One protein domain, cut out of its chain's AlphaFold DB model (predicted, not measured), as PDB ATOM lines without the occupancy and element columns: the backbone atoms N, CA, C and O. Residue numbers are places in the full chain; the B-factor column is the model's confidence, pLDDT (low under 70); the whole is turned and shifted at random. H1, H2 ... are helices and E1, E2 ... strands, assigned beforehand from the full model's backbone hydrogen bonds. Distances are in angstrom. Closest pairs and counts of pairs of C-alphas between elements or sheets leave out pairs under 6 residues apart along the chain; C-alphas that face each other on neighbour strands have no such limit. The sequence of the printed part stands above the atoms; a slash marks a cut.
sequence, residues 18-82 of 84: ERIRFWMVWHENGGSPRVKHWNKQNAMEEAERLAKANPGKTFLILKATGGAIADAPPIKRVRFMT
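Overview. This is residues 18 to 82 of the 84 residues of an uncharacterized protein of Nitratireductor arenosus (UniProt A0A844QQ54). A small three-stranded sheet of E1, E5 and E4 makes one end, with the turn at residues 70 to 75 sticking out; at the other end H1 packs on the strand pair E2 and E3. The printed part has 65 residues, of mixed class, in the order E1 E2 H1 E3 E4 E5. Sheet E1 E5 E4 is mixed, E2 E3 antiparallel. The whole is loose, radius of gyration of the C-alphas 14.3 A, spanning 45 by 24 by 13 A.

Along the chain. E1 is residues 18 to 20, from C-alpha 18 at (244.437, 252.776, 289.009); E4 is residues 67 to 69; E2 is residues 23 to 27, 13.5 A from first to last C-alpha; E3 is residues 59 to 63, 13.3 A; H1 is residues 40 to 53, 20.0 A; E5 is residues 76 to 81, 16.0 A, and ends at C-alpha 81 at (242.712, 256.362, 283.556).

Arrangement. E5 is parallel to E1 (N 81 to O 19, 2.8 A) and forms a hairpin with E4 (N 78 to O 67, 2.8 A). E2 and E3 are antiparallel (N 60 to O 26, 2.8 A). The closest C-alphas of H1 and E3 are Ala 47 and Phe 59, 5.4 A. In H1 every O i to N i+4 pair is within hydrogen-bond range. H1 and E5 are apart.

Size, cuts and confidence. C-alphas 55 and 74 are farthest apart, 45.5 A. The printed part has no cut. The link E2 to H1 is long. Residue 73 is under pLDDT 70.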
ATOM      1  N   GLU A  18     245.075 252.374 290.258       82.94
ATOM      2  CA  GLU A  18     244.437 252.776 289.009       82.94
ATOM      3  C   GLU A  18     242.927 252.521 289.059       82.94
ATOM      4  O   GLU A  18     242.450 251.474 289.505       82.94
ATOM      5  N   ARG A  19     242.148 253.508 288.619       87.19
ATOM      6  CA  ARG A  19     240.690 253.413 288.473       87.19
ATOM      7  C   ARG A  19     240.262 253.997 287.132       87.19
ATOM      8  O   ARG A  19     240.923 254.878 286.591       87.19
ATOM      9  N   ILE A  20     239.122 253.557 286.613       88.19
ATOM     10  CA  ILE A  20     238.546 254.116 285.384       88.19
ATOM     11  C   ILE A  20     237.874 255.456 285.708       88.19
ATOM     12  O   ILE A  20     237.143 255.566 286.699       88.19
ATOM     13  N   ARG A  21     238.142 256.487 284.896       91.31
ATOM     14  CA  ARG A  21     237.452 257.783 284.980       91.31
ATOM     15  C   ARG A  21     235.952 257.586 284.849       91.31
ATOM     16  O   ARG A  21     235.483 256.838 284.000       91.31
ATOM     17  N   PHE A  22     235.214 258.330 285.653       95.38
ATOM     18  CA  PHE A  22     233.768 258.382 285.574       95.38
ATOM     19  C   PHE A  22     233.290 259.828 285.652       95.38
ATOM     20  O   PHE A  22     234.012 260.727 286.105       95.38
ATOM     21  N   TRP A  23     232.056 260.019 285.209       97.44
ATOM     22  CA  TRP A  23     231.334 261.275 285.239       97.44
ATOM     23  C   TRP A  23     230.104 261.139 286.132       97.44
ATOM     24  O   TRP A  23     229.542 260.053 286.251       97.44
ATOM     25  N   MET A  24     229.688 262.222 286.773       97.62
ATOM     26  CA  MET A  24     228.463 262.279 287.573       97.62
ATOM     27  C   MET A  24     227.687 263.541 287.213       97.62
ATOM     28  O   MET A  24     228.299 264.557 286.884       97.62
ATOM     29  N   VAL A  25     226.362 263.484 287.308       97.56
ATOM     30  CA  VAL A  25     225.497 264.658 287.145       97.56
ATOM     31  C   VAL A  25     225.116 265.191 288.519       97.56
ATOM     32  O   VAL A  25     224.586 264.449 289.346       97.56
ATOM     33  N   TRP A  26     225.399 266.466 288.765       97.62
ATOM     34  CA  TRP A  26     225.172 267.131 290.045       97.62
ATOM     35  C   TRP A  26     224.343 268.403 289.865       97.62
ATOM     36  O   TRP A  26     224.569 269.171 288.939       97.62
ATOM     37  N   HIS A  27     223.386 268.631 290.760       94.69
ATOM     38  CA  HIS A  27     222.609 269.867 290.835       94.69
ATOM     39  C   HIS A  27     223.135 270.689 292.016       94.69
ATOM     40  O   HIS A  27     223.190 270.166 293.126       94.69
ATOM     41  N   GLU A  28     223.497 271.955 291.780       83.12
ATOM     42  CA  GLU A  28     224.210 272.817 292.744       83.12
ATOM     43  C   GLU A  28     223.505 272.943 294.106       83.12
ATOM     44  O   GLU A  28     224.151 272.934 295.148       83.12
ATOM     45  N   ASN A  29     222.169 272.949 294.104       86.56
ATOM     46  CA  ASN A  29     221.333 272.990 295.309       86.56
ATOM     47  C   ASN A  29     220.592 271.661 295.549       86.56
ATOM     48  O   ASN A  29     219.478 271.633 296.074       86.56
ATOM     49  N   GLY A  30     221.149 270.554 295.054       86.19
ATOM     50  CA  GLY A  30     220.602 269.204 295.163       86.19
ATOM     51  C   GLY A  30     221.327 268.335 296.187       86.19
ATOM     52  O   GLY A  30     222.243 268.767 296.881       86.19
ATOM     53  N   GLY A  31     220.919 267.068 296.268       89.94
ATOM     54  CA  GLY A  31     221.631 266.063 297.057       89.94
ATOM     55  C   GLY A  31     222.901 265.549 296.369       89.94
ATOM     56  O   GLY A  31     223.193 265.877 295.217       89.94
ATOM     57  N   SER A  32     223.632 264.679 297.069       91.75
ATOM     58  CA  SER A  32     224.817 264.009 296.524       91.75
ATOM     59  C   SER A  32     224.478 263.220 295.250       91.75
ATOM     60  O   SER A  32     223.485 262.481 295.242       91.75
ATOM     61  N   PRO A  33     225.291 263.325 294.182       93.19
ATOM     62  CA  PRO A  33     225.036 262.612 292.939       93.19
ATOM     63  C   PRO A  33     225.202 261.101 293.159       93.19
ATOM     64  O   PRO A  33     226.102 260.663 293.874       93.19
ATOM     65  N   ARG A  34     224.317 260.290 292.565       91.88
ATOM     66  CA  ARG A  34     224.231 258.840 292.854       91.88
ATOM     67  C   ARG A  34     224.676 257.939 291.708       91.88
ATOM     68  O   ARG A  34     225.023 256.787 291.942       91.88
ATOM     69  N   VAL A  35     224.675 258.452 290.480       95.06
ATOM     70  CA  VAL A  35     224.939 257.665 289.268       95.06
ATOM     71  C   VAL A  35     226.305 258.028 288.694       95.06
ATOM     72  O   VAL A  35     226.659 259.204 288.597       95.06
ATOM     73  N   LYS A  36     227.078 257.001 288.325       96.56
ATOM     74  CA  LYS A  36     228.333 257.133 287.577       96.56
ATOM     75  C   LYS A  36     228.087 256.801 286.109       96.56
ATOM     76  O   LYS A  36     227.576 255.731 285.795       96.56
ATOM     77  N   HIS A  37     228.529 257.679 285.225       96.12
ATOM     78  CA  HIS A  37     228.557 257.480 283.781       96.12
ATOM     79  C   HIS A  37     229.993 257.193 283.343       96.12
ATOM     80  O   HIS A  37     230.940 257.785 283.862       96.12
ATOM     81  N   TRP A  38     230.162 256.279 282.392       92.88
ATOM     82  CA  TRP A  38     231.476 255.801 281.941       92.88
ATOM     83  C   TRP A  38     232.090 256.676 280.851       92.88
ATOM     84  O   TRP A  38     233.270 256.553 280.542       92.88
ATOM     85  N   ASN A  39     231.295 257.573 280.272       93.50
ATOM     86  CA  ASN A  39     231.742 258.546 279.295       93.50
ATOM     87  C   ASN A  39     231.010 259.881 279.520       93.50
ATOM     88  O   ASN A  39     229.987 259.950 280.211       93.50
ATOM     89  N   LYS A  40     231.553 260.952 278.934       95.56
ATOM     90  CA  LYS A  40     230.997 262.307 279.045       95.56
ATOM     91  C   LYS A  40     229.638 262.443 278.346       95.56
ATOM     92  O   LYS A  40     228.807 263.203 278.826       95.56
ATOM     93  N   GLN A  41     229.430 261.731 277.238       96.88
ATOM     94  CA  GLN A  41     228.224 261.828 276.414       96.88
ATOM     95  C   GLN A  41     226.982 261.365 277.186       96.88
ATOM     96  O   GLN A  41     226.045 262.136 277.346       96.88
ATOM     97  N   ASN A  42     227.031 260.182 277.800       97.25
ATOM     98  CA  ASN A  42     225.943 259.651 278.622       97.25
ATOM     99  C   ASN A  42     225.647 260.554 279.834       97.25
ATOM    100  O   ASN A  42     224.505 260.647 280.274       97.25
ATOM    101  N   ALA A  43     226.670 261.202 280.405       97.75
ATOM    102  CA  ALA A  43     226.467 262.167 281.484       97.75
ATOM    103  C   ALA A  43     225.780 263.450 280.989       97.75
ATOM    104  O   ALA A  43     224.986 264.033 281.722       97.75
ATOM    105  N   MET A  44     226.073 263.888 279.760       98.31
ATOM    106  CA  MET A  44     225.414 265.039 279.138       98.31
ATOM    107  C   MET A  44     223.950 264.742 278.834       98.31
ATOM    108  O   MET A  44     223.085 265.518 279.224       98.31
ATOM    109  N   GLU A  45     223.662 263.590 278.233       98.38
ATOM    110  CA  GLU A  45     222.288 263.152 277.953       98.38
ATOM    111  C   GLU A  45     221.444 263.089 279.232       98.38
ATOM    112  O   GLU A  45     220.299 263.545 279.256       98.38
ATOM    113  N   GLU A  46     222.025 262.598 280.329       98.06
ATOM    114  CA  GLU A  46     221.353 262.575 281.628       98.06
ATOM    115  C   GLU A  46     221.139 263.983 282.204       98.06
ATOM    116  O   GLU A  46     220.054 264.284 282.708       98.06
ATOM    117  N   ALA A  47     222.134 264.868 282.106       97.81
ATOM    118  CA  ALA A  47     221.995 266.257 282.539       97.81
ATOM    119  C   ALA A  47     220.888 266.983 281.757       97.81
ATOM    120  O   ALA A  47     220.055 267.665 282.358       97.81
ATOM    121  N   GLU A  48     220.820 266.784 280.440       98.38
ATOM    122  CA  GLU A  48     219.764 267.331 279.587       98.38
ATOM    123  C   GLU A  48     218.385 266.773 279.947       98.38
ATOM    124  O   GLU A  48     217.420 267.534 280.054       98.38
ATOM    125  N   ARG A  49     218.274 265.456 280.161       98.38
ATOM    126  CA  ARG A  49     217.024 264.815 280.588       98.38
ATOM    127  C   ARG A  49     216.517 265.422 281.897       98.38
ATOM    128  O   ARG A  49     215.331 265.735 282.011       98.38
ATOM    129  N   LEU A  50     217.407 265.609 282.871       96.69
ATOM    130  CA  LEU A  50     217.072 266.187 284.171       96.69
ATOM    131  C   LEU A  50     216.701 267.672 284.079       96.69
ATOM    132  O   LEU A  50     215.733 268.083 284.724       96.69
ATOM    133  N   ALA A  51     217.406 268.451 283.256       97.62
ATOM    134  CA  ALA A  51     217.098 269.860 283.012       97.62
ATOM    135  C   ALA A  51     215.723 270.038 282.350       97.62
ATOM    136  O   ALA A  51     214.936 270.877 282.787       97.62
ATOM    137  N   LYS A  52     215.385 269.200 281.358       98.12
ATOM    138  CA  LYS A  52     214.052 269.187 280.722       98.12
ATOM    139  C   LYS A  52     212.943 268.869 281.726       98.12
ATOM    140  O   LYS A  52     211.884 269.485 281.683       98.12
ATOM    141  N   ALA A  53     213.191 267.929 282.638       97.62
ATOM    142  CA  ALA A  53     212.234 267.553 283.675       97.62
ATOM    143  C   ALA A  53     212.110 268.591 284.806       97.62
ATOM    144  O   ALA A  53     211.113 268.585 285.522       97.62
ATOM    145  N   ASN A  54     213.102 269.473 284.985       96.19
ATOM    146  CA  ASN A  54     213.145 270.458 286.068       96.19
ATOM    147  C   ASN A  54     213.572 271.843 285.540       96.19
ATOM    148  O   ASN A  54     214.712 272.263 285.773       96.19
ATOM    149  N   PRO A  55     212.683 272.574 284.841       96.88
ATOM    150  CA  PRO A  55     213.005 273.887 284.286       96.88
ATOM    151  C   PRO A  55     213.542 274.870 285.337       96.88
ATOM    152  O   PRO A  55     213.071 274.914 286.475       96.88
ATOM    153  N   GLY A  56     214.543 275.669 284.956       95.38
ATOM    154  CA  GLY A  56     215.194 276.640 285.846       95.38
ATOM    155  C   GLY A  56     216.205 276.036 286.830       95.38
ATOM    156  O   GLY A  56     216.764 276.766 287.647       95.38
ATOM    157  N   LYS A  57     216.455 274.721 286.773       96.00
ATOM    158  CA  LYS A  57     217.520 274.057 287.535       96.00
ATOM    159  C   LYS A  57     218.727 273.770 286.644       96.00
ATOM    160  O   LYS A  57     218.577 273.372 285.491       96.00
ATOM    161  N   THR A  58     219.924 273.927 287.206       95.88
ATOM    162  CA  THR A  58     221.193 273.688 286.506       95.88
ATOM    163  C   THR A  58     221.783 272.341 286.899       95.88
ATOM    164  O   THR A  58     222.032 272.088 288.078       95.88
ATOM    165  N   PHE A  59     222.059 271.493 285.912       96.94
ATOM    166  CA  PHE A  59     222.700 270.196 286.111       96.94
ATOM    167  C   PHE A  59     224.112 270.224 285.520       96.94
ATOM    168  O   PHE A  59     224.301 270.435 284.325       96.94
ATOM    169  N   LEU A  60     225.109 270.042 286.380       97.06
ATOM    170  CA  LEU A  60     226.534 270.120 286.080       97.06
ATOM    171  C   LEU A  60     227.125 268.720 285.914       97.06
ATOM    172  O   LEU A  60     226.779 267.790 286.641       97.06
ATOM    173  N   ILE A  61     228.077 268.589 284.993       96.94
ATOM    174  CA  ILE A  61     228.815 267.345 284.771       96.94
ATOM    175  C   ILE A  61     230.140 267.410 285.527       96.94
ATOM    176  O   ILE A  61     231.022 268.205 285.197       96.94
ATOM    177  N   LEU A  62     230.309 266.521 286.498       95.94
ATOM    178  CA  LEU A  62     231.534 266.373 287.276       95.94
ATOM    179  C   LEU A  62     232.350 265.200 286.736       95.94
ATOM    180  O   LEU A  62     231.797 264.138 286.467       95.94
ATOM    181  N   LYS A  63     233.667 265.370 286.598       95.12
ATOM    182  CA  LYS A  63     234.598 264.315 286.167       95.12
ATOM    183  C   LYS A  63     235.541 263.968 287.311       95.12
ATOM    184  O   LYS A  63     236.157 264.867 287.878       95.12
ATOM    185  N   ALA A  64     235.727 262.680 287.593       94.19
ATOM    186  CA  ALA A  64     236.757 262.244 288.532       94.19
ATOM    187  C   ALA A  64     238.161 262.595 288.000       94.19
ATOM    188  O   ALA A  64     238.578 262.111 286.943       94.19
ATOM    189  N   THR A  65     238.888 263.446 288.726       91.75
ATOM    190  CA  THR A  65     240.258 263.882 288.389       91.75
ATOM    191  C   THR A  65     241.321 263.300 289.322       91.75
ATOM    192  O   THR A  65     242.490 263.244 288.947       91.75
ATOM    193  N   GLY A  66     240.928 262.814 290.500       89.00
ATOM    194  CA  GLY A  66     241.811 262.226 291.505       89.00
ATOM    195  C   GLY A  66     241.014 261.601 292.649       89.00
ATOM    196  O   GLY A  66     239.808 261.816 292.765       89.00
ATOM    197  N   GLY A  67     241.676 260.787 293.469       89.69
ATOM    198  CA  GLY A  67     241.080 260.177 294.657       89.69
ATOM    199  C   GLY A  67     242.143 259.703 295.644       89.69
ATOM    200  O   GLY A  67     243.338 259.752 295.350       89.69
ATOM    201  N   ALA A  68     241.709 259.234 296.809       89.19
ATOM    202  CA  ALA A  68     242.574 258.673 297.839       89.19
ATOM    203  C   ALA A  68     241.853 257.530 298.567       89.19
ATOM    204  O   ALA A  68     240.630 257.565 298.694       89.19
ATOM    205  N   ILE A  69     242.599 256.518 299.010       84.50
ATOM    206  CA  ILE A  69     242.091 255.388 299.807       84.50
ATOM    207  C   ILE A  69     243.039 255.172 300.992       84.50
ATOM    208  O   ILE A  69     244.255 255.287 300.828       84.50
ATOM    209  N   ALA A  70     242.491 254.868 302.169       83.69
ATOM    210  CA  ALA A  70     243.242 254.491 303.364       83.69
ATOM    211  C   ALA A  70     242.422 253.481 304.184       83.69
ATOM    212  O   ALA A  70     241.259 253.750 304.475       83.69
ATOM    213  N   ASP A  71     243.027 252.350 304.554       76.44
ATOM    214  CA  ASP A  71     242.414 251.357 305.459       76.44
ATOM    215  C   ASP A  71     242.712 251.704 306.937       76.44
ATOM    216  O   ASP A  71     241.896 251.506 307.829       76.44
ATOM    217  N   ALA A  72     243.887 252.293 307.159       74.50
ATOM    218  CA  ALA A  72     244.392 253.009 308.331       74.50
ATOM    219  C   ALA A  72     245.497 253.957 307.792       74.50
ATOM    220  O   ALA A  72     245.847 253.828 306.613       74.50
ATOM    221  N   PRO A  73     246.073 254.914 308.548       69.00
ATOM    222  CA  PRO A  73     247.255 255.639 308.059       69.00
ATOM    223  C   PRO A  73     248.316 254.596 307.655       69.00
ATOM    224  O   PRO A  73     248.661 253.778 308.511       69.00
ATOM    225  N   PRO A  74     248.791 254.530 306.387       76.75
ATOM    226  CA  PRO A  74     248.972 255.615 305.406       76.75
ATOM    227  C   PRO A  74     247.967 255.709 304.224       76.75
ATOM    228  O   PRO A  74     247.329 254.742 303.818       76.75
ATOM    229  N   ILE A  75     247.890 256.903 303.609       78.31
ATOM    230  CA  ILE A  75     247.042 257.220 302.437       78.31
ATOM    231  C   ILE A  75     247.695 256.767 301.122       78.31
ATOM    232  O   ILE A  75     248.840 257.122 300.836       78.31
ATOM    233  N   LYS A  76     246.919 256.110 300.252       83.06
ATOM    234  CA  LYS A  76     247.273 255.806 298.853       83.06
ATOM    235  C   LYS A  76     246.562 256.769 297.906       83.06
ATOM    236  O   LYS A  76     245.358 256.999 298.042       83.06
ATOM    237  N   ARG A  77     247.275 257.320 296.918       85.38
ATOM    238  CA  ARG A  77     246.665 258.160 295.870       85.38
ATOM    239  C   ARG A  77     246.055 257.289 294.771       85.38
ATOM    240  O   ARG A  77     246.652 256.309 294.331       85.38
ATOM    241  N   VAL A  78     244.875 257.682 294.304       86.69
ATOM    242  CA  VAL A  78     244.158 257.039 293.199       86.69
ATOM    243  C   VAL A  78     244.330 257.875 291.939       86.69
ATOM    244  O   VAL A  78     243.967 259.056 291.907       86.69
ATOM    245  N   ARG A  79     244.857 257.246 290.887       86.25
ATOM    246  CA  ARG A  79     244.966 257.830 289.549       86.25
ATOM    247  C   ARG A  79     243.833 257.304 288.678       86.25
ATOM    248  O   ARG A  79     243.572 256.105 288.640       86.25
ATOM    249  N   PHE A  80     243.189 258.208 287.944       85.12
ATOM    250  CA  PHE A  80     242.103 257.849 287.043       85.12
ATOM    251  C   PHE A  80     242.547 257.800 285.574       85.12
ATOM    252  O   PHE A  80     242.958 258.811 284.988       85.12
ATOM    253  N   MET A  81     242.414 256.626 284.964       86.12
ATOM    254  CA  MET A  81     242.712 256.362 283.556       86.12
ATOM    255  C   MET A  81     241.484 256.601 282.679       86.12
ATOM    256  O   MET A  81     240.346 256.448 283.123       86.12
ATOM    257  N   THR A  82     241.700 256.993 281.425       77.38
ATOM    258  CA  THR A  82     240.616 257.027 280.433       77.38
ATOM    259  C   THR A  82     240.119 255.599 280.194       77.38
ATOM    260  O   THR A  82     240.945 254.700 280.080       77.38
TER     261      THR A  82